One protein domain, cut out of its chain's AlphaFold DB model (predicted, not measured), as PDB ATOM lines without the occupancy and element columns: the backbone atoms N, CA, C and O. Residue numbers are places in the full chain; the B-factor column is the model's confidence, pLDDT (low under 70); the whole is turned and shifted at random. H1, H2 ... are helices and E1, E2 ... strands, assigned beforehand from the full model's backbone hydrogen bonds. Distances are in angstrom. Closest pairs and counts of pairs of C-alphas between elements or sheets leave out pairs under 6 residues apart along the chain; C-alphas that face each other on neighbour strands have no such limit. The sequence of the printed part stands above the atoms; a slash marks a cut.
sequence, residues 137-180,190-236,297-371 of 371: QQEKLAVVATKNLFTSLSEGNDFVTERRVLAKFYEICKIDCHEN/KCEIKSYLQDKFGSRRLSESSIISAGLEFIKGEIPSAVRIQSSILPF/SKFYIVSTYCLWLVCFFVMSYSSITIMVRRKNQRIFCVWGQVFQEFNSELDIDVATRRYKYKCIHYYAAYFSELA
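AT A GLANCE: This is residues 137 to 180, 190 to 236 and 297 to 371 of the 371 residues of an uncharacterized protein of Armadillidium nasatum (UniProt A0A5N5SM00). A head of four helices, H1 to H4, with a two-strand sheet, E1 and E2, sits at the joined end of a long helical hairpin, H5 and H6. Residues 297 to 317, of which 299 to 317 belong to H5, stick out as a long arm that makes the length, and residues 364 to 371, of which 364 to 369 belong to H6, stick out as well. The 166 printed residues hold six named helices and two named strands, in the order H1 E1 H2 H3 E2 H4 H5 H6; the sheet is antiparallel and the class mostly helix. The whole is loose, with a radius of gyration of the C-alphas of 20.6 A and spans of 78 by 40 by 33 A.

IN THESE COORDINATES: H1, residues 137 to 154, begins at C-alpha 137 (7.743, 50.243, 3.962). E1 is 159 to 161, H2 162 to 180 (28.0 A), H3 190 to 200, E2 205 to 207 and H4 208 to 219. H5, 299 to 342, is 64.7 A long; H6, 348 to 369, is 31.9 A and ends at C-alpha 369 (0.280, 15.050, 3.175).

HOW THE PARTS SIT: H1 touches H4 at a steep tilt of 39 degrees, opposite ways, closest at C-alphas Ala 142 and Gly 215, 5.5 A. E1 and E2 pair by N 160 and O 206, 3.0 A. H2 touches H5 with residues 169 to 173 alone, about perpendicular at 83 degrees, closest at C-alphas Phe 169 and Val 338, 6.7 A. H3 touches no helix, but is near H2. H4 touches H6, closest at C-alphas Ile 219 and Ala 351, 4.9 A. H5 and H6, a hairpin, touch at a shallow tilt of 16 degrees, opposite ways, closest at C-alphas Gly 336 and Ile 348, 5.7 A. Every O i to N i+4 pair is within hydrogen-bond range in H1 and H4, but 13 of 15 in H2, 6 of 7 in H3, 39 of 40 in H5 and 17 of 18 in H6.

THE WHOLE: The C-alphas farthest apart, Gly 156 and Ser 297, are 78.2 A apart. Cuts at 181 to 189 and 237 to 296 leave C-alpha gaps of 18.8 A and 53.7 A; the links printed whole are tight. Mean pLDDT of the printed part is 74.2, with 48 residues under 70, among them 190 to 203.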
ATOM      1  N   GLN A 137       7.128  49.272   4.873       89.88
ATOM      2  CA  GLN A 137       7.743  50.243   3.962       89.88
ATOM      3  C   GLN A 137       7.724  49.790   2.494       89.88
ATOM      4  O   GLN A 137       7.421  50.576   1.603       89.88
ATOM      5  N   GLN A 138       8.000  48.513   2.227       89.44
ATOM      6  CA  GLN A 138       7.931  47.981   0.863       89.44
ATOM      7  C   GLN A 138       6.494  48.018   0.327       89.44
ATOM      8  O   GLN A 138       6.278  48.396  -0.822       89.44
ATOM      9  N   GLU A 139       5.500  47.697   1.163       91.06
ATOM     10  CA  GLU A 139       4.086  47.763   0.778       91.06
ATOM     11  C   GLU A 139       3.673  49.186   0.405       91.06
ATOM     12  O   GLU A 139       3.027  49.384  -0.624       91.06
ATOM     13  N   LYS A 140       4.117  50.183   1.176       91.88
ATOM     14  CA  LYS A 140       3.929  51.602   0.854       91.88
ATOM     15  C   LYS A 140       4.519  51.966  -0.510       91.88
ATOM     16  O   LYS A 140       3.819  52.557  -1.332       91.88
ATOM     17  N   LEU A 141       5.756  51.551  -0.786       91.25
ATOM     18  CA  LEU A 141       6.430  51.830  -2.058       91.25
ATOM     19  C   LEU A 141       5.713  51.201  -3.263       91.25
ATOM     20  O   LEU A 141       5.613  51.856  -4.302       91.25
ATOM     21  N   ALA A 142       5.147  49.991  -3.143       90.75
ATOM     22  CA  ALA A 142       4.329  49.426  -4.226       90.75
ATOM     23  C   ALA A 142       3.002  50.154  -4.423       90.75
ATOM     24  O   ALA A 142       2.542  50.264  -5.561       90.75
ATOM     25  N   VAL A 143       2.371  50.664  -3.360       90.62
ATOM     26  CA  VAL A 143       1.182  51.514  -3.526       90.62
ATOM     27  C   VAL A 143       1.540  52.775  -4.308       90.62
ATOM     28  O   VAL A 143       0.819  53.142  -5.230       90.62
ATOM     29  N   VAL A 144       2.682  53.398  -4.016       90.88
ATOM     30  CA  VAL A 144       3.166  54.552  -4.790       90.88
ATOM     31  C   VAL A 144       3.443  54.164  -6.246       90.88
ATOM     32  O   VAL A 144       2.950  54.826  -7.156       90.88
ATOM     33  N   ALA A 145       4.147  53.053  -6.488       91.06
ATOM     34  CA  ALA A 145       4.447  52.574  -7.840       91.06
ATOM     35  C   ALA A 145       3.172  52.287  -8.654       91.06
ATOM     36  O   ALA A 145       3.067  52.669  -9.817       91.06
ATOM     37  N   THR A 146       2.174  51.649  -8.037       90.12
ATOM     38  CA  THR A 146       0.888  51.340  -8.681       90.12
ATOM     39  C   THR A 146       0.040  52.579  -8.940       90.12
ATOM     40  O   THR A 146      -0.601  52.650  -9.988       90.12
ATOM     41  N   LYS A 147       0.060  53.571  -8.042       89.88
ATOM     42  CA  LYS A 147      -0.589  54.871  -8.263       89.88
ATOM     43  C   LYS A 147       0.061  55.635  -9.408       89.88
ATOM     44  O   LYS A 147      -0.649  56.089 -10.295       89.88
ATOM     45  N   ASN A 148       1.390  55.700  -9.442       90.06
ATOM     46  CA  ASN A 148       2.138  56.330 -10.531       90.06
ATOM     47  C   ASN A 148       1.891  55.623 -11.875       90.06
ATOM     48  O   ASN A 148       1.688  56.267 -12.904       90.06
ATOM     49  N   LEU A 149       1.832  54.288 -11.865       88.69
ATOM     50  CA  LEU A 149       1.419  53.504 -13.027       88.69
ATOM     51  C   LEU A 149      -0.007  53.881 -13.455       88.69
ATOM     52  O   LEU A 149      -0.238  54.147 -14.633       88.69
ATOM     53  N   PHE A 150      -0.962  53.947 -12.526       89.50
ATOM     54  CA  PHE A 150      -2.347  54.307 -12.829       89.50
ATOM     55  C   PHE A 150      -2.461  55.719 -13.417       89.50
ATOM     56  O   PHE A 150      -3.065  55.870 -14.476       89.50
ATOM     57  N   THR A 151      -1.843  56.729 -12.798       88.19
ATOM     58  CA  THR A 151      -1.882  58.121 -13.280       88.19
ATOM     59  C   THR A 151      -1.241  58.269 -14.658       88.19
ATOM     60  O   THR A 151      -1.764  58.999 -15.498       88.19
ATOM     61  N   SER A 152      -0.170  57.517 -14.939       88.81
ATOM     62  CA  SER A 152       0.455  57.499 -16.270       88.81
ATOM     63  C   SER A 152      -0.452  56.910 -17.359       88.81
ATOM     64  O   SER A 152      -0.357  57.289 -18.527       88.81
ATOM     65  N   LEU A 153      -1.348  55.988 -16.990       85.25
ATOM     66  CA  LEU A 153      -2.216  55.274 -17.927       85.25
ATOM     67  C   LEU A 153      -3.614  55.880 -18.050       85.25
ATOM     68  O   LEU A 153      -4.281  55.634 -19.061       85.25
ATOM     69  N   SER A 154      -4.080  56.603 -17.033       82.56
ATOM     70  CA  SER A 154      -5.473  57.023 -16.923       82.56
ATOM     71  C   SER A 154      -5.819  58.239 -17.782       82.56
ATOM     72  O   SER A 154      -6.998  58.432 -18.070       82.56
ATOM     73  N   GLU A 155      -4.843  59.022 -18.266       82.19
ATOM     74  CA  GLU A 155      -5.072  60.254 -19.060       82.19
ATOM     75  C   GLU A 155      -6.111  61.204 -18.412       82.19
ATOM     76  O   GLU A 155      -6.789  61.959 -19.105       82.19
ATOM     77  N   GLY A 156      -6.259  61.150 -17.081       77.69
ATOM     78  CA  GLY A 156      -7.259  61.914 -16.322       77.69
ATOM     79  C   GLY A 156      -8.630  61.241 -16.148       77.69
ATOM     80  O   GLY A 156      -9.549  61.887 -15.658       77.69
ATOM     81  N   ASN A 157      -8.791  59.972 -16.532       80.81
ATOM     82  CA  ASN A 157     -10.014  59.194 -16.303       80.81
ATOM     83  C   ASN A 157      -9.983  58.447 -14.957       80.81
ATOM     84  O   ASN A 157      -8.933  58.000 -14.505       80.81
ATOM     85  N   ASP A 158     -11.158  58.175 -14.385       81.12
ATOM     86  CA  ASP A 158     -11.294  57.413 -13.126       81.12
ATOM     87  C   ASP A 158     -11.024  55.901 -13.281       81.12
ATOM     88  O   ASP A 158     -11.043  55.136 -12.314       81.12
ATOM     89  N   PHE A 159     -10.798  55.431 -14.510       81.75
ATOM     90  CA  PHE A 159     -10.548  54.027 -14.811       81.75
ATOM     91  C   PHE A 159      -9.467  53.863 -15.873       81.75
ATOM     92  O   PHE A 159      -9.366  54.640 -16.823       81.75
ATOM     93  N   VAL A 160      -8.706  52.777 -15.757       81.44
ATOM     94  CA  VAL A 160      -7.725  52.373 -16.763       81.44
ATOM     95  C   VAL A 160      -8.248  51.145 -17.494       81.44
ATOM     96  O   VAL A 160      -8.658  50.153 -16.891       81.44
ATOM     97  N   THR A 161      -8.248  51.192 -18.822       80.62
ATOM     98  CA  THR A 161      -8.597  50.025 -19.641       80.62
ATOM     99  C   THR A 161      -7.479  48.986 -19.564       80.62
ATOM    100  O   THR A 161      -6.309  49.323 -19.745       80.62
ATOM    101  N   GLU A 162      -7.834  47.711 -19.395       76.88
ATOM    102  CA  GLU A 162      -6.887  46.582 -19.329       76.88
ATOM    103  C   GLU A 162      -5.904  46.557 -20.515       76.88
ATOM    104  O   GLU A 162      -4.717  46.289 -20.344       76.88
ATOM    105  N   ARG A 163      -6.361  46.961 -21.709       73.38
ATOM    106  CA  ARG A 163      -5.518  47.123 -22.905       73.38
ATOM    107  C   ARG A 163      -4.330  48.070 -22.709       73.38
ATOM    108  O   ARG A 163      -3.276  47.829 -23.285       73.38
ATOM    109  N   ARG A 164      -4.497  49.160 -21.953       78.44
ATOM    110  CA  ARG A 164      -3.434  50.158 -21.743       78.44
ATOM    111  C   ARG A 164      -2.377  49.634 -20.785       78.44
ATOM    112  O   ARG A 164      -1.193  49.769 -21.071       78.44
ATOM    113  N   VAL A 165      -2.817  48.970 -19.712       80.19
ATOM    114  CA  VAL A 165      -1.923  48.234 -18.806       80.19
ATOM    115  C   VAL A 165      -1.135  47.213 -19.618       80.19
ATOM    116  O   VAL A 165       0.088  47.246 -19.618       80.19
ATOM    117  N   LEU A 166      -1.822  46.387 -20.412       75.50
ATOM    118  CA  LEU A 166      -1.183  45.420 -21.300       75.50
ATOM    119  C   LEU A 166      -0.134  46.041 -22.208       75.50
ATOM    120  O   LEU A 166       0.994  45.562 -22.236       75.50
ATOM    121  N   ALA A 167      -0.491  47.094 -22.941       76.06
ATOM    122  CA  ALA A 167       0.418  47.746 -23.874       76.06
ATOM    123  C   ALA A 167       1.729  48.166 -23.190       76.06
ATOM    124  O   ALA A 167       2.799  47.912 -23.736       76.06
ATOM    125  N   LYS A 168       1.656  48.706 -21.967       79.06
ATOM    126  CA  LYS A 168       2.850  49.081 -21.201       79.06
ATOM    127  C   LYS A 168       3.695  47.864 -20.799       79.06
ATOM    128  O   LYS A 168       4.910  47.886 -20.956       79.06
ATOM    129  N   PHE A 169       3.061  46.769 -20.373       78.75
ATOM    130  CA  PHE A 169       3.754  45.502 -20.093       78.75
ATOM    131  C   PHE A 169       4.470  44.947 -21.336       78.75
ATOM    132  O   PHE A 169       5.594  44.455 -21.245       78.75
ATOM    133  N   TYR A 170       3.837  45.047 -22.506       72.50
ATOM    134  CA  TYR A 170       4.426  44.640 -23.782       72.50
ATOM    135  C   TYR A 170       5.628  45.488 -24.190       72.50
ATOM    136  O   TYR A 170       6.600  44.944 -24.712       72.50
ATOM    137  N   GLU A 171       5.566  46.803 -23.983       73.44
ATOM    138  CA  GLU A 171       6.684  47.703 -24.271       73.44
ATOM    139  C   GLU A 171       7.926  47.308 -23.470       73.44
ATOM    140  O   GLU A 171       9.000  47.174 -24.052       73.44
ATOM    141  N   ILE A 172       7.759  47.022 -22.177       71.44
ATOM    142  CA  ILE A 172       8.851  46.596 -21.293       71.44
ATOM    143  C   ILE A 172       9.402  45.231 -21.721       71.44
ATOM    144  O   ILE A 172      10.607  45.075 -21.886       71.44
ATOM    145  N   CYS A 173       8.536  44.262 -22.034       67.00
ATOM    146  CA  CYS A 173       8.992  42.955 -22.521       67.00
ATOM    147  C   CYS A 173       9.751  43.042 -23.850       67.00
ATOM    148  O   CYS A 173      10.672  42.270 -24.101       67.00
ATOM    149  N   LYS A 174       9.368  43.975 -24.729       63.19
ATOM    150  CA  LYS A 174      10.070  44.186 -25.996       63.19
ATOM    151  C   LYS A 174      11.473  44.761 -25.778       63.19
ATOM    152  O   LYS A 174      12.362  44.443 -26.566       63.19
ATOM    153  N   ILE A 175      11.675  45.569 -24.735       57.06
ATOM    154  CA  ILE A 175      12.998  46.082 -24.350       57.06
ATOM    155  C   ILE A 175      13.911  44.919 -23.936       57.06
ATOM    156  O   ILE A 175      15.003  44.800 -24.489       57.06
ATOM    157  N   ASP A 176      13.421  43.992 -23.108       51.81
ATOM    158  CA  ASP A 176      14.164  42.778 -22.727       51.81
ATOM    159  C   ASP A 176      14.501  41.878 -23.932       51.81
ATOM    160  O   ASP A 176      15.577  41.282 -24.010       51.81
ATOM    161  N   CYS A 177      13.602  41.786 -24.918       48.66
ATOM    162  CA  CYS A 177      13.861  41.036 -26.150       48.66
ATOM    163  C   CYS A 177      14.887  41.727 -27.068       48.66
ATOM    164  O   CYS A 177      15.621  41.038 -27.777       48.66
ATOM    165  N   HIS A 178      14.975  43.062 -27.070       43.09
ATOM    166  CA  HIS A 178      15.904  43.804 -27.929       43.09
ATOM    167  C   HIS A 178      17.379  43.629 -27.533       43.09
ATOM    168  O   HIS A 178      18.230  43.694 -28.421       43.09
ATOM    169  N   GLU A 179      17.699  43.322 -26.269       45.62
ATOM    170  CA  GLU A 179      19.076  42.959 -25.884       45.62
ATOM    171  C   GLU A 179      19.536  41.628 -26.511       45.62
ATOM    172  O   GLU A 179      20.721  41.460 -26.788       45.62
ATOM    173  N   ASN A 180      18.609  40.715 -26.834       43.91
ATOM    174  CA  ASN A 180      18.919  39.396 -27.406       43.91
ATOM    175  C   ASN A 180      18.642  39.257 -28.917       43.91
ATOM    176  O   ASN A 180      18.982  38.233 -29.508       43.91
ATOM    177  N   LYS A 190       3.965  46.890 -34.627       46.81
ATOM    178  CA  LYS A 190       3.296  47.820 -33.693       46.81
ATOM    179  C   LYS A 190       1.795  47.965 -33.973       46.81
ATOM    180  O   LYS A 190       1.032  48.196 -33.036       46.81
ATOM    181  N   CYS A 191       1.368  47.852 -35.232       43.09
ATOM    182  CA  CYS A 191      -0.045  47.972 -35.602       43.09
ATOM    183  C   CYS A 191      -0.833  46.678 -35.353       43.09
ATOM    184  O   CYS A 191      -1.989  46.757 -34.942       43.09
ATOM    185  N   GLU A 192      -0.212  45.507 -35.523       51.81
ATOM    186  CA  GLU A 192      -0.864  44.201 -35.335       51.81
ATOM    187  C   GLU A 192      -1.135  43.880 -33.858       51.81
ATOM    188  O   GLU A 192      -2.195  43.365 -33.508       51.81
ATOM    189  N   ILE A 193      -0.230  44.266 -32.952       55.41
ATOM    190  CA  ILE A 193      -0.439  44.082 -31.505       55.41
ATOM    191  C   ILE A 193      -1.611  44.947 -31.018       55.41
ATOM    192  O   ILE A 193      -2.421  44.516 -30.196       55.41
ATOM    193  N   LYS A 194      -1.746  46.166 -31.553       55.81
ATOM    194  CA  LYS A 194      -2.811  47.100 -31.168       55.81
ATOM    195  C   LYS A 194      -4.194  46.589 -31.585       55.81
ATOM    196  O   LYS A 194      -5.127  46.706 -30.794       55.81
ATOM    197  N   SER A 195      -4.321  45.990 -32.773       55.06
ATOM    198  CA  SER A 195      -5.570  45.367 -33.236       55.06
ATOM    199  C   SER A 195      -5.877  44.050 -32.512       55.06
ATOM    200  O   SER A 195      -7.022  43.829 -32.128       55.06
ATOM    201  N   TYR A 196      -4.871  43.223 -32.205       59.06
ATOM    202  CA  TYR A 196      -5.060  41.984 -31.435       59.06
ATOM    203  C   TYR A 196      -5.546  42.242 -29.998       59.06
ATOM    204  O   TYR A 196      -6.452  41.575 -29.491       59.06
ATOM    205  N   LEU A 197      -4.984  43.259 -29.336       58.03
ATOM    206  CA  LEU A 197      -5.452  43.709 -28.021       58.03
ATOM    207  C   LEU A 197      -6.854  44.335 -28.091       58.03
ATOM    208  O   LEU A 197      -7.612  44.271 -27.114       58.03
ATOM    209  N   GLN A 198      -7.218  44.909 -29.243       56.03
ATOM    210  CA  GLN A 198      -8.547  45.452 -29.497       56.03
ATOM    211  C   GLN A 198      -9.610  44.339 -29.488       56.03
ATOM    212  O   GLN A 198     -10.573  44.432 -28.727       56.03
ATOM    213  N   ASP A 199      -9.414  43.261 -30.240       56.47
ATOM    214  CA  ASP A 199     -10.433  42.211 -30.391       56.47
ATOM    215  C   ASP A 199     -10.679  41.386 -29.118       56.47
ATOM    216  O   ASP A 199     -11.779  40.879 -28.912       56.47
ATOM    217  N   LYS A 200      -9.680  41.268 -28.230       57.88
ATOM    218  CA  LYS A 200      -9.710  40.276 -27.139       57.88
ATOM    219  C   LYS A 200      -9.985  40.850 -25.735       57.88
ATOM    220  O   LYS A 200     -10.552  40.145 -24.908       57.88
ATOM    221  N   PHE A 201      -9.645  42.118 -25.458       61.44
ATOM    222  CA  PHE A 201      -9.720  42.724 -24.099       61.44
ATOM    223  C   PHE A 201     -10.577  43.990 -24.032       61.44
ATOM    224  O   PHE A 201     -10.299  44.924 -23.282       61.44
ATOM    225  N   GLY A 202     -11.608  44.068 -24.873       53.44
ATOM    226  CA  GLY A 202     -12.184  45.350 -25.249       53.44
ATOM    227  C   GLY A 202     -12.981  46.163 -24.248       53.44
ATOM    228  O   GLY A 202     -13.321  47.299 -24.565       53.44
ATOM    229  N   SER A 203     -13.256  45.650 -23.056       60.78
ATOM    230  CA  SER A 203     -14.238  46.293 -22.180       60.78
ATOM    231  C   SER A 203     -13.915  46.244 -20.693       60.78
ATOM    232  O   SER A 203     -14.663  46.829 -19.908       60.78
ATOM    233  N   ARG A 204     -12.818  45.604 -20.269       72.50
ATOM    234  CA  ARG A 204     -12.515  45.519 -18.839       72.50
ATOM    235  C   ARG A 204     -11.865  46.811 -18.349       72.50
ATOM    236  O   ARG A 204     -10.761  47.180 -18.758       72.50
ATOM    237  N   ARG A 205     -12.590  47.499 -17.471       79.75
ATOM    238  CA  ARG A 205     -12.143  48.699 -16.766       79.75
ATOM    239  C   ARG A 205     -11.558  48.276 -15.424       79.75
ATOM    240  O   ARG A 205     -12.209  47.548 -14.678       79.75
ATOM    241  N   LEU A 206     -10.335  48.705 -15.146       81.12
ATOM    242  CA  LEU A 206      -9.654  48.510 -13.873       81.12
ATOM    243  C   LEU A 206      -9.759  49.814 -13.080       81.12
ATOM    244  O   LEU A 206      -9.419  50.884 -13.591       81.12
ATOM    245  N   SER A 207     -10.257  49.717 -11.848       85.88
ATOM    246  CA  SER A 207     -10.231  50.824 -10.890       85.88
ATOM    247  C   SER A 207      -8.827  50.992 -10.312       85.88
ATOM    248  O   SER A 207      -8.054  50.032 -10.269       85.88
ATOM    249  N   GLU A 208      -8.521  52.181  -9.791       86.62
ATOM    250  CA  GLU A 208      -7.273  52.444  -9.059       86.62
ATOM    251  C   GLU A 208      -7.054  51.411  -7.940       86.62
ATOM    252  O   GLU A 208      -5.997  50.785  -7.854       86.62
ATOM    253  N   SER A 209      -8.102  51.124  -7.160       85.81
ATOM    254  CA  SER A 209      -8.070  50.131  -6.080       85.81
ATOM    255  C   SER A 209      -7.688  48.720  -6.545       85.81
ATOM    256  O   SER A 209      -7.025  47.999  -5.803       85.81
ATOM    257  N   SER A 210      -8.050  48.342  -7.776       86.12
ATOM    258  CA  SER A 210      -7.720  47.034  -8.358       86.12
ATOM    259  C   SER A 210      -6.243  46.922  -8.751       86.12
ATOM    260  O   SER A 210      -5.660  45.841  -8.690       86.12
ATOM    261  N   ILE A 211      -5.625  48.030  -9.175       87.12
ATOM    262  CA  ILE A 211      -4.188  48.064  -9.495       87.12
ATOM    263  C   ILE A 211      -3.368  48.136  -8.202       87.12
ATOM    264  O   ILE A 211      -2.354  47.454  -8.080       87.12
ATOM    265  N   ILE A 212      -3.841  48.884  -7.204       89.06
ATOM    266  CA  ILE A 212      -3.216  48.927  -5.877       89.06
ATOM    267  C   ILE A 212      -3.237  47.538  -5.227       89.06
ATOM    268  O   ILE A 212      -2.206  47.075  -4.738       89.06
ATOM    269  N   SER A 213      -4.373  46.829  -5.263       88.75
ATOM    270  CA  SER A 213      -4.449  45.464  -4.727       88.75
ATOM    271  C   SER A 213      -3.496  44.515  -5.456       88.75
ATOM    272  O   SER A 213      -2.848  43.695  -4.811       88.75
ATOM    273  N   ALA A 214      -3.333  44.676  -6.773       87.06
ATOM    274  CA  ALA A 214      -2.350  43.930  -7.554       87.06
ATOM    275  C   ALA A 214      -0.903  44.176  -7.078       87.06
ATOM    276  O   ALA A 214      -0.153  43.218  -6.902       87.06
ATOM    277  N   GLY A 215      -0.508  45.424  -6.812       88.56
ATOM    278  CA  GLY A 215       0.824  45.721  -6.261       88.56
ATOM    279  C   GLY A 215       1.055  45.120  -4.872       88.56
ATOM    280  O   GLY A 215       2.137  44.609  -4.581       88.56
ATOM    281  N   LEU A 216       0.024  45.116  -4.024       89.62
ATOM    282  CA  LEU A 216       0.098  44.514  -2.689       89.62
ATOM    283  C   LEU A 216       0.199  42.985  -2.740       89.62
ATOM    284  O   LEU A 216       0.993  42.394  -2.007       89.62
ATOM    285  N   GLU A 217      -0.564  42.337  -3.619       89.62
ATOM    286  CA  GLU A 217      -0.459  40.895  -3.870       89.62
ATOM    287  C   GLU A 217       0.948  40.525  -4.369       89.62
ATOM    288  O   GLU A 217       1.553  39.574  -3.869       89.62
ATOM    289  N   PHE A 218       1.523  41.338  -5.263       88.75
ATOM    290  CA  PHE A 218       2.882  41.145  -5.767       88.75
ATOM    291  C   PHE A 218       3.936  41.139  -4.645       88.75
ATOM    292  O   PHE A 218       4.742  40.211  -4.561       88.75
ATOM    293  N   ILE A 219       3.900  42.107  -3.721       89.56
ATOM    294  CA  ILE A 219       4.844  42.161  -2.585       89.56
ATOM    295  C   ILE A 219       4.682  40.986  -1.623       89.56
ATOM    296  O   ILE A 219       5.657  40.508  -1.022       89.56
ATOM    297  N   LYS A 220       3.457  40.484  -1.478       88.62
ATOM    298  CA  LYS A 220       3.177  39.273  -0.703       88.62
ATOM    299  C   LYS A 220       3.692  38.008  -1.398       88.62
ATOM    300  O   LYS A 220       3.621  36.926  -0.809       88.62
ATOM    301  N   GLY A 221       4.242  38.117  -2.608       84.31
ATOM    302  CA  GLY A 221       4.712  36.990  -3.407       84.31
ATOM    303  C   GLY A 221       3.558  36.190  -4.005       84.31
ATOM    304  O   GLY A 221       3.686  34.979  -4.183       84.31
ATOM    305  N   GLU A 222       2.421  36.837  -4.253       83.81
ATOM    306  CA  GLU A 222       1.264  36.273  -4.944       83.81
ATOM    307  C   GLU A 222       1.148  36.877  -6.344       83.81
ATOM    308  O   GLU A 222       1.661  37.957  -6.630       83.81
ATOM    309  N   ILE A 223       0.519  36.136  -7.254       77.00
ATOM    310  CA  ILE A 223       0.306  36.613  -8.621       77.00
ATOM    311  C   ILE A 223      -0.961  37.469  -8.609       77.00
ATOM    312  O   ILE A 223      -2.003  36.939  -8.214       77.00
ATOM    313  N   PRO A 224      -0.905  38.728  -9.080       75.25
ATOM    314  CA  PRO A 224      -2.055  39.617  -9.071       75.25
ATOM    315  C   PRO A 224      -3.315  39.025  -9.715       75.25
ATOM    316  O   PRO A 224      -3.331  38.674 -10.898       75.25
ATOM    317  N   SER A 225      -4.392  38.938  -8.940       61.78
ATOM    318  CA  SER A 225      -5.668  38.323  -9.311       61.78
ATOM    319  C   SER A 225      -6.591  39.280 -10.076       61.78
ATOM    320  O   SER A 225      -7.255  38.882 -11.037       61.78
ATOM    321  N   ALA A 226      -6.606  40.564  -9.696       53.19
ATOM    322  CA  ALA A 226      -7.419  41.602 -10.336       53.19
ATOM    323  C   ALA A 226      -6.973  41.853 -11.784       53.19
ATOM    324  O   ALA A 226      -7.796  42.032 -12.684       53.19
ATOM    325  N   VAL A 227      -5.666  41.732 -12.015       54.72
ATOM    326  CA  VAL A 227      -5.029  41.795 -13.326       54.72
ATOM    327  C   VAL A 227      -4.708  40.381 -13.798       54.72
ATOM    328  O   VAL A 227      -3.601  40.059 -14.232       54.72
ATOM    329  N   ARG A 228      -5.739  39.527 -13.787       50.31
ATOM    330  CA  ARG A 228      -5.799  38.274 -14.552       50.31
ATOM    331  C   ARG A 228      -5.829  38.554 -16.060       50.31
ATOM    332  O   ARG A 228      -6.573  37.922 -16.805       50.31
ATOM    333  N   ILE A 229      -4.976  39.461 -16.513       50.06
ATOM    334  CA  ILE A 229      -4.360  39.393 -17.814       50.06
ATOM    335  C   ILE A 229      -3.510  38.121 -17.777       50.06
ATOM    336  O   ILE A 229      -2.309  38.112 -17.508       50.06
ATOM    337  N   GLN A 230      -4.190  36.992 -17.946       50.22
ATOM    338  CA  GLN A 230      -3.569  35.701 -18.119       50.22
ATOM    339  C   GLN A 230      -2.510  35.856 -19.206       50.22
ATOM    340  O   GLN A 230      -2.826  36.232 -20.326       50.22
ATOM    341  N   SER A 231      -1.253  35.615 -18.837       47.09
ATOM    342  CA  SER A 231      -0.370  34.536 -19.306       47.09
ATOM    343  C   SER A 231      -0.460  34.045 -20.763       47.09
ATOM    344  O   SER A 231       0.490  33.440 -21.235       47.09
ATOM    345  N   SER A 232      -1.550  34.236 -21.495       47.62
ATOM    346  CA  SER A 232      -1.743  33.828 -22.883       47.62
ATOM    347  C   SER A 232      -1.267  34.864 -23.904       47.62
ATOM    348  O   SER A 232      -1.510  34.662 -25.085       47.62
ATOM    349  N   ILE A 233      -0.707  36.002 -23.471       48.72
ATOM    350  CA  ILE A 233      -0.594  37.191 -24.332       48.72
ATOM    351  C   ILE A 233       0.765  37.879 -24.263       48.72
ATOM    352  O   ILE A 233       1.197  38.415 -25.269       48.72
ATOM    353  N   LEU A 234       1.492  37.837 -23.145       54.22
ATOM    354  CA  LEU A 234       2.880  38.307 -23.169       54.22
ATOM    355  C   LEU A 234       3.662  37.471 -24.205       54.22
ATOM    356  O   LEU A 234       3.557  36.244 -24.152       54.22
ATOM    357  N   PRO A 235       4.390  38.098 -25.149       49.94
ATOM    358  CA  PRO A 235       4.913  37.466 -26.354       49.94
ATOM    359  C   PRO A 235       6.185  36.702 -25.997       49.94
ATOM    360  O   PRO A 235       7.285  37.024 -26.426       49.94
ATOM    361  N   PHE A 236       6.057  35.717 -25.123       51.75
ATOM    362  CA  PHE A 236       7.153  34.844 -24.769       51.75
ATOM    363  C   PHE A 236       7.036  33.609 -25.643       51.75
ATOM    364  O   PHE A 236       6.218  32.748 -25.343       51.75
ATOM    365  N   SER A 297      -3.414 -15.488 -10.463       57.62
ATOM    366  CA  SER A 297      -2.209 -15.880  -9.677       57.62
ATOM    367  C   SER A 297      -0.979 -14.967  -9.510       57.62
ATOM    368  O   SER A 297      -0.187 -15.221  -8.601       57.62
ATOM    369  N   LYS A 298      -0.788 -13.901 -10.298       65.00
ATOM    370  CA  LYS A 298       0.451 -13.087 -10.260       65.00
ATOM    371  C   LYS A 298       0.244 -11.663  -9.730       65.00
ATOM    372  O   LYS A 298       0.599 -10.685 -10.384       65.00
ATOM    373  N   PHE A 299      -0.275 -11.555  -8.504       65.31
ATOM    374  CA  PHE A 299      -0.470 -10.280  -7.789       65.31
ATOM    375  C   PHE A 299       0.786  -9.395  -7.740       65.31
ATOM    376  O   PHE A 299       0.676  -8.173  -7.786       65.31
ATOM    377  N   TYR A 300       1.981  -9.992  -7.694       70.69
ATOM    378  CA  TYR A 300       3.238  -9.245  -7.645       70.69
ATOM    379  C   TYR A 300       3.488  -8.416  -8.918       70.69
ATOM    380  O   TYR A 300       3.936  -7.280  -8.811       70.69
ATOM    381  N   ILE A 301       3.124  -8.921 -10.105       72.81
ATOM    382  CA  ILE A 301       3.285  -8.194 -11.380       72.81
ATOM    383  C   ILE A 301       2.314  -7.013 -11.438       72.81
ATOM    384  O   ILE A 301       2.700  -5.893 -11.773       72.81
ATOM    385  N   VAL A 302       1.062  -7.259 -11.042       73.31
ATOM    386  CA  VAL A 302       0.011  -6.237 -10.966       73.31
ATOM    387  C   VAL A 302       0.419  -5.126  -9.993       73.31
ATOM    388  O   VAL A 302       0.350  -3.952 -10.341       73.31
ATOM    389  N   SER A 303       0.939  -5.483  -8.814       73.56
ATOM    390  CA  SER A 303       1.430  -4.524  -7.815       73.56
ATOM    391  C   SER A 303       2.594  -3.676  -8.341       73.56
ATOM    392  O   SER A 303       2.553  -2.451  -8.220       73.56
ATOM    393  N   THR A 304       3.585  -4.287  -9.003       76.12
ATOM    394  CA  THR A 304       4.708  -3.538  -9.596       76.12
ATOM    395  C   THR A 304       4.267  -2.586 -10.709       76.12
ATOM    396  O   THR A 304       4.802  -1.485 -10.816       76.12
ATOM    397  N   TYR A 305       3.257  -2.960 -11.501       73.88
ATOM    398  CA  TYR A 305       2.728  -2.106 -12.564       73.88
ATOM    399  C   TYR A 305       1.896  -0.941 -12.014       73.88
ATOM    400  O   TYR A 305       2.045   0.191 -12.469       73.88
ATOM    401  N   CYS A 306       1.082  -1.179 -10.979       74.81
ATOM    402  CA  CYS A 306       0.362  -0.115 -10.278       74.81
ATOM    403  C   CYS A 306       1.325   0.907  -9.656       74.81
ATOM    404  O   CYS A 306       1.118   2.108  -9.814       74.81
ATOM    405  N   LEU A 307       2.405   0.450  -9.008       77.56
ATOM    406  CA  LEU A 307       3.449   1.337  -8.480       77.56
ATOM    407  C   LEU A 307       4.111   2.158  -9.593       77.56
ATOM    408  O   LEU A 307       4.311   3.359  -9.439       77.56
ATOM    409  N   TRP A 308       4.399   1.538 -10.737       82.44
ATOM    410  CA  TRP A 308       4.964   2.237 -11.887       82.44
ATOM    411  C   TRP A 308       4.015   3.297 -12.469       82.44
ATOM    412  O   TRP A 308       4.457   4.411 -12.747       82.44
ATOM    413  N   LEU A 309       2.713   3.003 -12.586       74.88
ATOM    414  CA  LEU A 309       1.708   3.975 -13.033       74.88
ATOM    415  C   LEU A 309       1.606   5.162 -12.074       74.88
ATOM    416  O   LEU A 309       1.595   6.304 -12.525       74.88
ATOM    417  N   VAL A 310       1.577   4.911 -10.761       78.19
ATOM    418  CA  VAL A 310       1.572   5.980  -9.749       78.19
ATOM    419  C   VAL A 310       2.815   6.858  -9.904       78.19
ATOM    420  O   VAL A 310       2.686   8.076 -10.006       78.19
ATOM    421  N   CYS A 311       4.003   6.261 -10.031       78.50
ATOM    422  CA  CYS A 311       5.240   7.002 -10.282       78.50
ATOM    423  C   CYS A 311       5.174   7.828 -11.577       78.50
ATOM    424  O   CYS A 311       5.587   8.987 -11.594       78.50
ATOM    425  N   PHE A 312       4.618   7.277 -12.658       78.12
ATOM    426  CA  PHE A 312       4.460   7.980 -13.930       78.12
ATOM    427  C   PHE A 312       3.483   9.166 -13.836       78.12
ATOM    428  O   PHE A 312       3.769  10.256 -14.345       78.12
ATOM    429  N   PHE A 313       2.351   9.007 -13.146       75.31
ATOM    430  CA  PHE A 313       1.412  10.106 -12.904       75.31
ATOM    431  C   PHE A 313       2.021  11.196 -12.016       75.31
ATOM    432  O   PHE A 313       1.881  12.377 -12.327       75.31
ATOM    433  N   VAL A 314       2.776  10.824 -10.978       78.25
ATOM    434  CA  VAL A 314       3.502  11.787 -10.136       78.25
ATOM    435  C   VAL A 314       4.534  12.563 -10.961       78.25
ATOM    436  O   VAL A 314       4.573  13.790 -10.886       78.25
ATOM    437  N   MET A 315       5.309  11.883 -11.812       76.88
ATOM    438  CA  MET A 315       6.318  12.512 -12.678       76.88
ATOM    439  C   MET A 315       5.710  13.430 -13.749       76.88
ATOM    440  O   MET A 315       6.246  14.502 -14.050       76.88
ATOM    441  N   SER A 316       4.582  13.035 -14.341       73.06
ATOM    442  CA  SER A 316       3.888  13.858 -15.337       73.06
ATOM    443  C   SER A 316       3.234  15.083 -14.697       73.06
ATOM    444  O   SER A 316       3.383  16.197 -15.206       73.06
ATOM    445  N   TYR A 317       2.606  14.919 -13.530       76.56
ATOM    446  CA  TYR A 317       2.073  16.025 -12.742       76.56
ATOM    447  C   TYR A 317       3.181  16.991 -12.299       76.56
ATOM    448  O   TYR A 317       3.050  18.207 -12.467       76.56
ATOM    449  N   SER A 318       4.323  16.487 -11.817       72.94
ATOM    450  CA  SER A 318       5.464  17.340 -11.461       72.94
ATOM    451  C   SER A 318       6.020  18.094 -12.674       72.94
ATOM    452  O   SER A 318       6.366  19.267 -12.568       72.94
ATOM    453  N   SER A 319       6.052  17.469 -13.853       75.88
ATOM    454  CA  SER A 319       6.539  18.110 -15.083       75.88
ATOM    455  C   SER A 319       5.621  19.250 -15.542       75.88
ATOM    456  O   SER A 319       6.093  20.356 -15.817       75.88
ATOM    457  N   ILE A 320       4.303  19.020 -15.546       69.75
ATOM    458  CA  ILE A 320       3.298  20.039 -15.896       69.75
ATOM    459  C   ILE A 320       3.324  21.192 -14.886       69.75
ATOM    460  O   ILE A 320       3.310  22.363 -15.271       69.75
ATOM    461  N   THR A 321       3.410  20.887 -13.589       71.25
ATOM    462  CA  THR A 321       3.468  21.922 -12.547       71.25
ATOM    463  C   THR A 321       4.744  22.758 -12.636       71.25
ATOM    464  O   THR A 321       4.667  23.979 -12.503       71.25
ATOM    465  N   ILE A 322       5.905  22.164 -12.937       72.81
ATOM    466  CA  ILE A 322       7.152  22.909 -13.193       72.81
ATOM    467  C   ILE A 322       6.997  23.846 -14.399       72.81
ATOM    468  O   ILE A 322       7.446  24.991 -14.337       72.81
ATOM    469  N   MET A 323       6.339  23.405 -15.475       65.00
ATOM    470  CA  MET A 323       6.104  24.249 -16.652       65.00
ATOM    471  C   MET A 323       5.220  25.456 -16.338       65.00
ATOM    472  O   MET A 323       5.605  26.591 -16.624       65.00
ATOM    473  N   VAL A 324       4.067  25.232 -15.698       69.25
ATOM    474  CA  VAL A 324       3.166  26.321 -15.288       69.25
ATOM    475  C   VAL A 324       3.890  27.294 -14.350       69.25
ATOM    476  O   VAL A 324       3.738  28.509 -14.474       69.25
ATOM    477  N   ARG A 325       4.750  26.785 -13.461       71.00
ATOM    478  CA  ARG A 325       5.560  27.609 -12.551       71.00
ATOM    479  C   ARG A 325       6.607  28.450 -13.275       71.00
ATOM    480  O   ARG A 325       6.715  29.631 -12.967       71.00
ATOM    481  N   ARG A 326       7.340  27.901 -14.250       70.81
ATOM    482  CA  ARG A 326       8.307  28.681 -15.051       70.81
ATOM    483  C   ARG A 326       7.629  29.847 -15.764       70.81
ATOM    484  O   ARG A 326       8.160  30.955 -15.776       70.81
ATOM    485  N   LYS A 327       6.438  29.607 -16.316       70.31
ATOM    486  CA  LYS A 327       5.625  30.644 -16.956       70.31
ATOM    487  C   LYS A 327       5.226  31.740 -15.969       70.31
ATOM    488  O   LYS A 327       5.466  32.917 -16.222       70.31
ATOM    489  N   ASN A 328       4.680  31.347 -14.822       75.94
ATOM    490  CA  ASN A 328       4.262  32.282 -13.782       75.94
ATOM    491  C   ASN A 328       5.435  33.072 -13.193       75.94
ATOM    492  O   ASN A 328       5.277  34.252 -12.907       75.94
ATOM    493  N   GLN A 329       6.614  32.460 -13.072       76.31
ATOM    494  CA  GLN A 329       7.821  33.144 -12.621       76.31
ATOM    495  C   GLN A 329       8.269  34.218 -13.617       76.31
ATOM    496  O   GLN A 329       8.596  35.321 -13.195       76.31
ATOM    497  N   ARG A 330       8.253  33.935 -14.928       74.12
ATOM    498  CA  ARG A 330       8.572  34.952 -15.946       74.12
ATOM    499  C   ARG A 330       7.595  36.121 -15.895       74.12
ATOM    500  O   ARG A 330       8.019  37.267 -15.882       74.12
ATOM    501  N   ILE A 331       6.299  35.826 -15.787       76.31
ATOM    502  CA  ILE A 331       5.258  36.849 -15.628       76.31
ATOM    503  C   ILE A 331       5.523  37.682 -14.372       76.31
ATOM    504  O   ILE A 331       5.499  38.905 -14.438       76.31
ATOM    505  N   PHE A 332       5.826  37.036 -13.246       81.56
ATOM    506  CA  PHE A 332       6.147  37.712 -11.992       81.56
ATOM    507  C   PHE A 332       7.354  38.656 -12.133       81.56
ATOM    508  O   PHE A 332       7.313  39.769 -11.620       81.56
ATOM    509  N   CYS A 333       8.394  38.264 -12.876       80.62
ATOM    510  CA  CYS A 333       9.531  39.147 -13.148       80.62
ATOM    511  C   CYS A 333       9.125  40.399 -13.942       80.62
ATOM    512  O   CYS A 333       9.536  41.496 -13.574       80.62
ATOM    513  N   VAL A 334       8.279  40.255 -14.969       79.56
ATOM    514  CA  VAL A 334       7.775  41.396 -15.757       79.56
ATOM    515  C   VAL A 334       6.983  42.362 -14.879       79.56
ATOM    516  O   VAL A 334       7.162  43.572 -14.972       79.56
ATOM    517  N   TRP A 335       6.138  41.840 -13.986       82.81
ATOM    518  CA  TRP A 335       5.441  42.660 -12.991       82.81
ATOM    519  C   TRP A 335       6.415  43.461 -12.126       82.81
ATOM    520  O   TRP A 335       6.209  44.656 -11.922       82.81
ATOM    521  N   GLY A 336       7.494  42.821 -11.668       85.06
ATOM    522  CA  GLY A 336       8.558  43.492 -10.929       85.06
ATOM    523  C   GLY A 336       9.189  44.636 -11.720       85.06
ATOM    524  O   GLY A 336       9.253  45.749 -11.211       85.06
ATOM    525  N   GLN A 337       9.580  44.393 -12.972       84.25
ATOM    526  CA  GLN A 337      10.191  45.409 -13.842       84.25
ATOM    527  C   GLN A 337       9.268  46.605 -14.085       84.25
ATOM    528  O   GLN A 337       9.711  47.748 -13.998       84.25
ATOM    529  N   VAL A 338       7.980  46.349 -14.341       84.19
ATOM    530  CA  VAL A 338       6.984  47.413 -14.514       84.19
ATOM    531  C   VAL A 338       6.934  48.278 -13.265       84.19
ATOM    532  O   VAL A 338       7.042  49.493 -13.364       84.19
ATOM    533  N   PHE A 339       6.809  47.677 -12.082       86.44
ATOM    534  CA  PHE A 339       6.760  48.458 -10.851       86.44
ATOM    535  C   PHE A 339       8.072  49.186 -10.544       86.44
ATOM    536  O   PHE A 339       8.017  50.295 -10.014       86.44
ATOM    537  N   GLN A 340       9.222  48.631 -10.938       88.06
ATOM    538  CA  GLN A 340      10.522  49.297 -10.808       88.06
ATOM    539  C   GLN A 340      10.616  50.588 -11.619       88.06
ATOM    540  O   GLN A 340      11.226  51.550 -11.162       88.06
ATOM    541  N   GLU A 341      10.023  50.617 -12.818       86.56
ATOM    542  CA  GLU A 341      10.039  51.801 -13.688       86.56
ATOM    543  C   GLU A 341       9.346  52.996 -13.014       86.56
ATOM    544  O   GLU A 341       9.781  54.136 -13.161       86.56
ATOM    545  N   PHE A 342       8.291  52.735 -12.236       85.69
ATOM    546  CA  PHE A 342       7.510  53.770 -11.550       85.69
ATOM    547  C   PHE A 342       7.990  54.078 -10.131       85.69
ATOM    548  O   PHE A 342       7.595  55.105  -9.569       85.69
ATOM    549  N   ASN A 343       8.808  53.204  -9.543       84.94
ATOM    550  CA  ASN A 343       9.479  53.447  -8.275       84.94
ATOM    551  C   ASN A 343      10.783  52.639  -8.187       84.94
ATOM    552  O   ASN A 343      10.769  51.431  -7.941       84.94
ATOM    553  N   SER A 344      11.918  53.324  -8.343       84.44
ATOM    554  CA  SER A 344      13.247  52.708  -8.315       84.44
ATOM    555  C   SER A 344      13.652  52.163  -6.943       84.44
ATOM    556  O   SER A 344      14.560  51.340  -6.868       84.44
ATOM    557  N   GLU A 345      13.010  52.617  -5.863       84.44
ATOM    558  CA  GLU A 345      13.320  52.199  -4.488       84.44
ATOM    559  C   GLU A 345      12.643  50.877  -4.088       84.44
ATOM    560  O   GLU A 345      12.910  50.335  -3.013       84.44
ATOM    561  N   LEU A 346      11.761  50.346  -4.938       87.31
ATOM    562  CA  LEU A 346      11.057  49.095  -4.687       87.31
ATOM    563  C   LEU A 346      12.001  47.887  -4.834       87.31
ATOM    564  O   LEU A 346      12.534  47.626  -5.912       87.31
ATOM    565  N   ASP A 347      12.147  47.095  -3.766       86.56
ATOM    566  CA  ASP A 347      12.988  45.895  -3.771       86.56
ATOM    567  C   ASP A 347      12.219  44.672  -4.309       86.56
ATOM    568  O   ASP A 347      11.449  43.996  -3.613       86.56
ATOM    569  N   ILE A 348      12.460  44.361  -5.581       86.19
ATOM    570  CA  ILE A 348      11.840  43.238  -6.299       86.19
ATOM    571  C   ILE A 348      12.431  41.892  -5.878       86.19
ATOM    572  O   ILE A 348      11.756  40.859  -5.974       86.19
ATOM    573  N   ASP A 349      13.662  41.863  -5.370       85.38
ATOM    574  CA  ASP A 349      14.318  40.622  -4.967       85.38
ATOM    575  C   ASP A 349      13.678  40.047  -3.707       85.38
ATOM    576  O   ASP A 349      13.562  38.824  -3.558       85.38
ATOM    577  N   VAL A 350      13.213  40.906  -2.797       86.88
ATOM    578  CA  VAL A 350      12.420  40.485  -1.632       86.88
ATOM    579  C   VAL A 350      11.111  39.834  -2.078       86.88
ATOM    580  O   VAL A 350      10.803  38.720  -1.637       86.88
ATOM    581  N   ALA A 351      10.371  40.469  -2.989       85.69
ATOM    582  CA  ALA A 351       9.119  39.925  -3.519       85.69
ATOM    583  C   ALA A 351       9.349  38.594  -4.263       85.69
ATOM    584  O   ALA A 351       8.641  37.608  -4.043       85.69
ATOM    585  N   THR A 352      10.416  38.512  -5.062       85.69
ATOM    586  CA  THR A 352      10.803  37.307  -5.812       85.69
ATOM    587  C   THR A 352      11.195  36.155  -4.892       85.69
ATOM    588  O   THR A 352      10.826  35.001  -5.136       85.69
ATOM    589  N   ARG A 353      11.920  36.435  -3.802       85.69
ATOM    590  CA  ARG A 353      12.246  35.428  -2.781       85.69
ATOM    591  C   ARG A 353      10.991  34.907  -2.088       85.69
ATOM    592  O   ARG A 353      10.846  33.691  -1.965       85.69
ATOM    593  N   ARG A 354      10.065  35.791  -1.701       86.88
ATOM    594  CA  ARG A 354       8.770  35.405  -1.107       86.88
ATOM    595  C   ARG A 354       7.960  34.517  -2.056       86.88
ATOM    596  O   ARG A 354       7.471  33.471  -1.633       86.88
ATOM    597  N   TYR A 355       7.899  34.877  -3.339       85.81
ATOM    598  CA  TYR A 355       7.234  34.078  -4.371       85.81
ATOM    599  C   TYR A 355       7.840  32.672  -4.498       85.81
ATOM    600  O   TYR A 355       7.124  31.668  -4.438       85.81
ATOM    601  N   LYS A 356       9.174  32.574  -4.612       83.94
ATOM    602  CA  LYS A 356       9.888  31.287  -4.696       83.94
ATOM    603  C   LYS A 356       9.658  30.427  -3.452       83.94
ATOM    604  O   LYS A 356       9.397  29.234  -3.584       83.94
ATOM    605  N   TYR A 357       9.710  31.030  -2.265       85.00
ATOM    606  CA  TYR A 357       9.468  30.329  -1.005       85.00
ATOM    607  C   TYR A 357       8.050  29.754  -0.937       85.00
ATOM    608  O   TYR A 357       7.898  28.559  -0.695       85.00
ATOM    609  N   LYS A 358       7.018  30.556  -1.242       82.12
ATOM    610  CA  LYS A 358       5.627  30.076  -1.313       82.12
ATOM    611  C   LYS A 358       5.493  28.913  -2.298       82.12
ATOM    612  O   LYS A 358       4.910  27.886  -1.964       82.12
ATOM    613  N   CYS A 359       6.100  29.029  -3.480       75.88
ATOM    614  CA  CYS A 359       6.068  27.971  -4.492       75.88
ATOM    615  C   CYS A 359       6.677  26.642  -4.008       75.88
ATOM    616  O   CYS A 359       6.145  25.578  -4.334       75.88
ATOM    617  N   ILE A 360       7.774  26.692  -3.246       78.88
ATOM    618  CA  ILE A 360       8.425  25.504  -2.667       78.88
ATOM    619  C   ILE A 360       7.608  24.958  -1.492       78.88
ATOM    620  O   ILE A 360       7.419  23.749  -1.398       78.88
ATOM    621  N   HIS A 361       7.076  25.828  -0.635       75.81
ATOM    622  CA  HIS A 361       6.288  25.440   0.533       75.81
ATOM    623  C   HIS A 361       5.060  24.604   0.150       75.81
ATOM    624  O   HIS A 361       4.841  23.544   0.725       75.81
ATOM    625  N   TYR A 362       4.294  25.018  -0.867       71.38
ATOM    626  CA  TYR A 362       3.155  24.223  -1.349       71.38
ATOM    627  C   TYR A 362       3.568  22.846  -1.881       71.38
ATOM    628  O   TYR A 362       2.800  21.894  -1.792       71.38
ATOM    629  N   TYR A 363       4.778  22.727  -2.436       66.81
ATOM    630  CA  TYR A 363       5.308  21.441  -2.878       66.81
ATOM    631  C   TYR A 363       5.667  20.564  -1.678       66.81
ATOM    632  O   TYR A 363       5.201  19.438  -1.598       66.81
ATOM    633  N   ALA A 364       6.418  21.093  -0.710       69.12
ATOM    634  CA  ALA A 364       6.747  20.368   0.513       69.12
ATOM    635  C   ALA A 364       5.486  19.895   1.261       69.12
ATOM    636  O   ALA A 364       5.430  18.735   1.658       69.12
ATOM    637  N   ALA A 365       4.459  20.748   1.356       70.44
ATOM    638  CA  ALA A 365       3.169  20.416   1.962       70.44
ATOM    639  C   ALA A 365       2.456  19.257   1.242       70.44
ATOM    640  O   ALA A 365       1.991  18.319   1.885       70.44
ATOM    641  N   TYR A 366       2.438  19.274  -0.096       67.38
ATOM    642  CA  TYR A 366       1.852  18.193  -0.895       67.38
ATOM    643  C   TYR A 366       2.538  16.841  -0.648       67.38
ATOM    644  O   TYR A 366       1.865  15.821  -0.547       67.38
ATOM    645  N   PHE A 367       3.870  16.815  -0.515       62.41
ATOM    646  CA  PHE A 367       4.590  15.573  -0.208       62.41
ATOM    647  C   PHE A 367       4.465  15.152   1.258       62.41
ATOM    648  O   PHE A 367       4.495  13.956   1.526       62.41
ATOM    649  N   SER A 368       4.294  16.089   2.195       64.31
ATOM    650  CA  SER A 368       4.052  15.756   3.603       64.31
ATOM    651  C   SER A 368       2.640  15.243   3.880       64.31
ATOM    652  O   SER A 368       2.464  14.510   4.837       64.31
ATOM    653  N   GLU A 369       1.641  15.609   3.071       63.38
ATOM    654  CA  GLU A 369       0.280  15.050   3.175       63.38
ATOM    655  C   GLU A 369       0.156  13.652   2.544       63.38
ATOM    656  O   GLU A 369      -0.817  12.942   2.791       63.38
ATOM    657  N   LEU A 370       1.130  13.256   1.718       49.44
ATOM    658  CA  LEU A 370       1.188  11.952   1.050       49.44
ATOM    659  C   LEU A 370       2.016  10.900   1.812       49.44
ATOM    660  O   LEU A 370       1.963   9.727   1.436       49.44
ATOM    661  N   ALA A 371       2.788  11.318   2.820       44.34
ATOM    662  CA  ALA A 371       3.604  10.468   3.693       44.34
ATOM    663  C   ALA A 371       2.863  10.177   5.002       44.34
ATOM    664  O   ALA A 371       2.960   9.020   5.471       44.34
TER     665      ALA A 371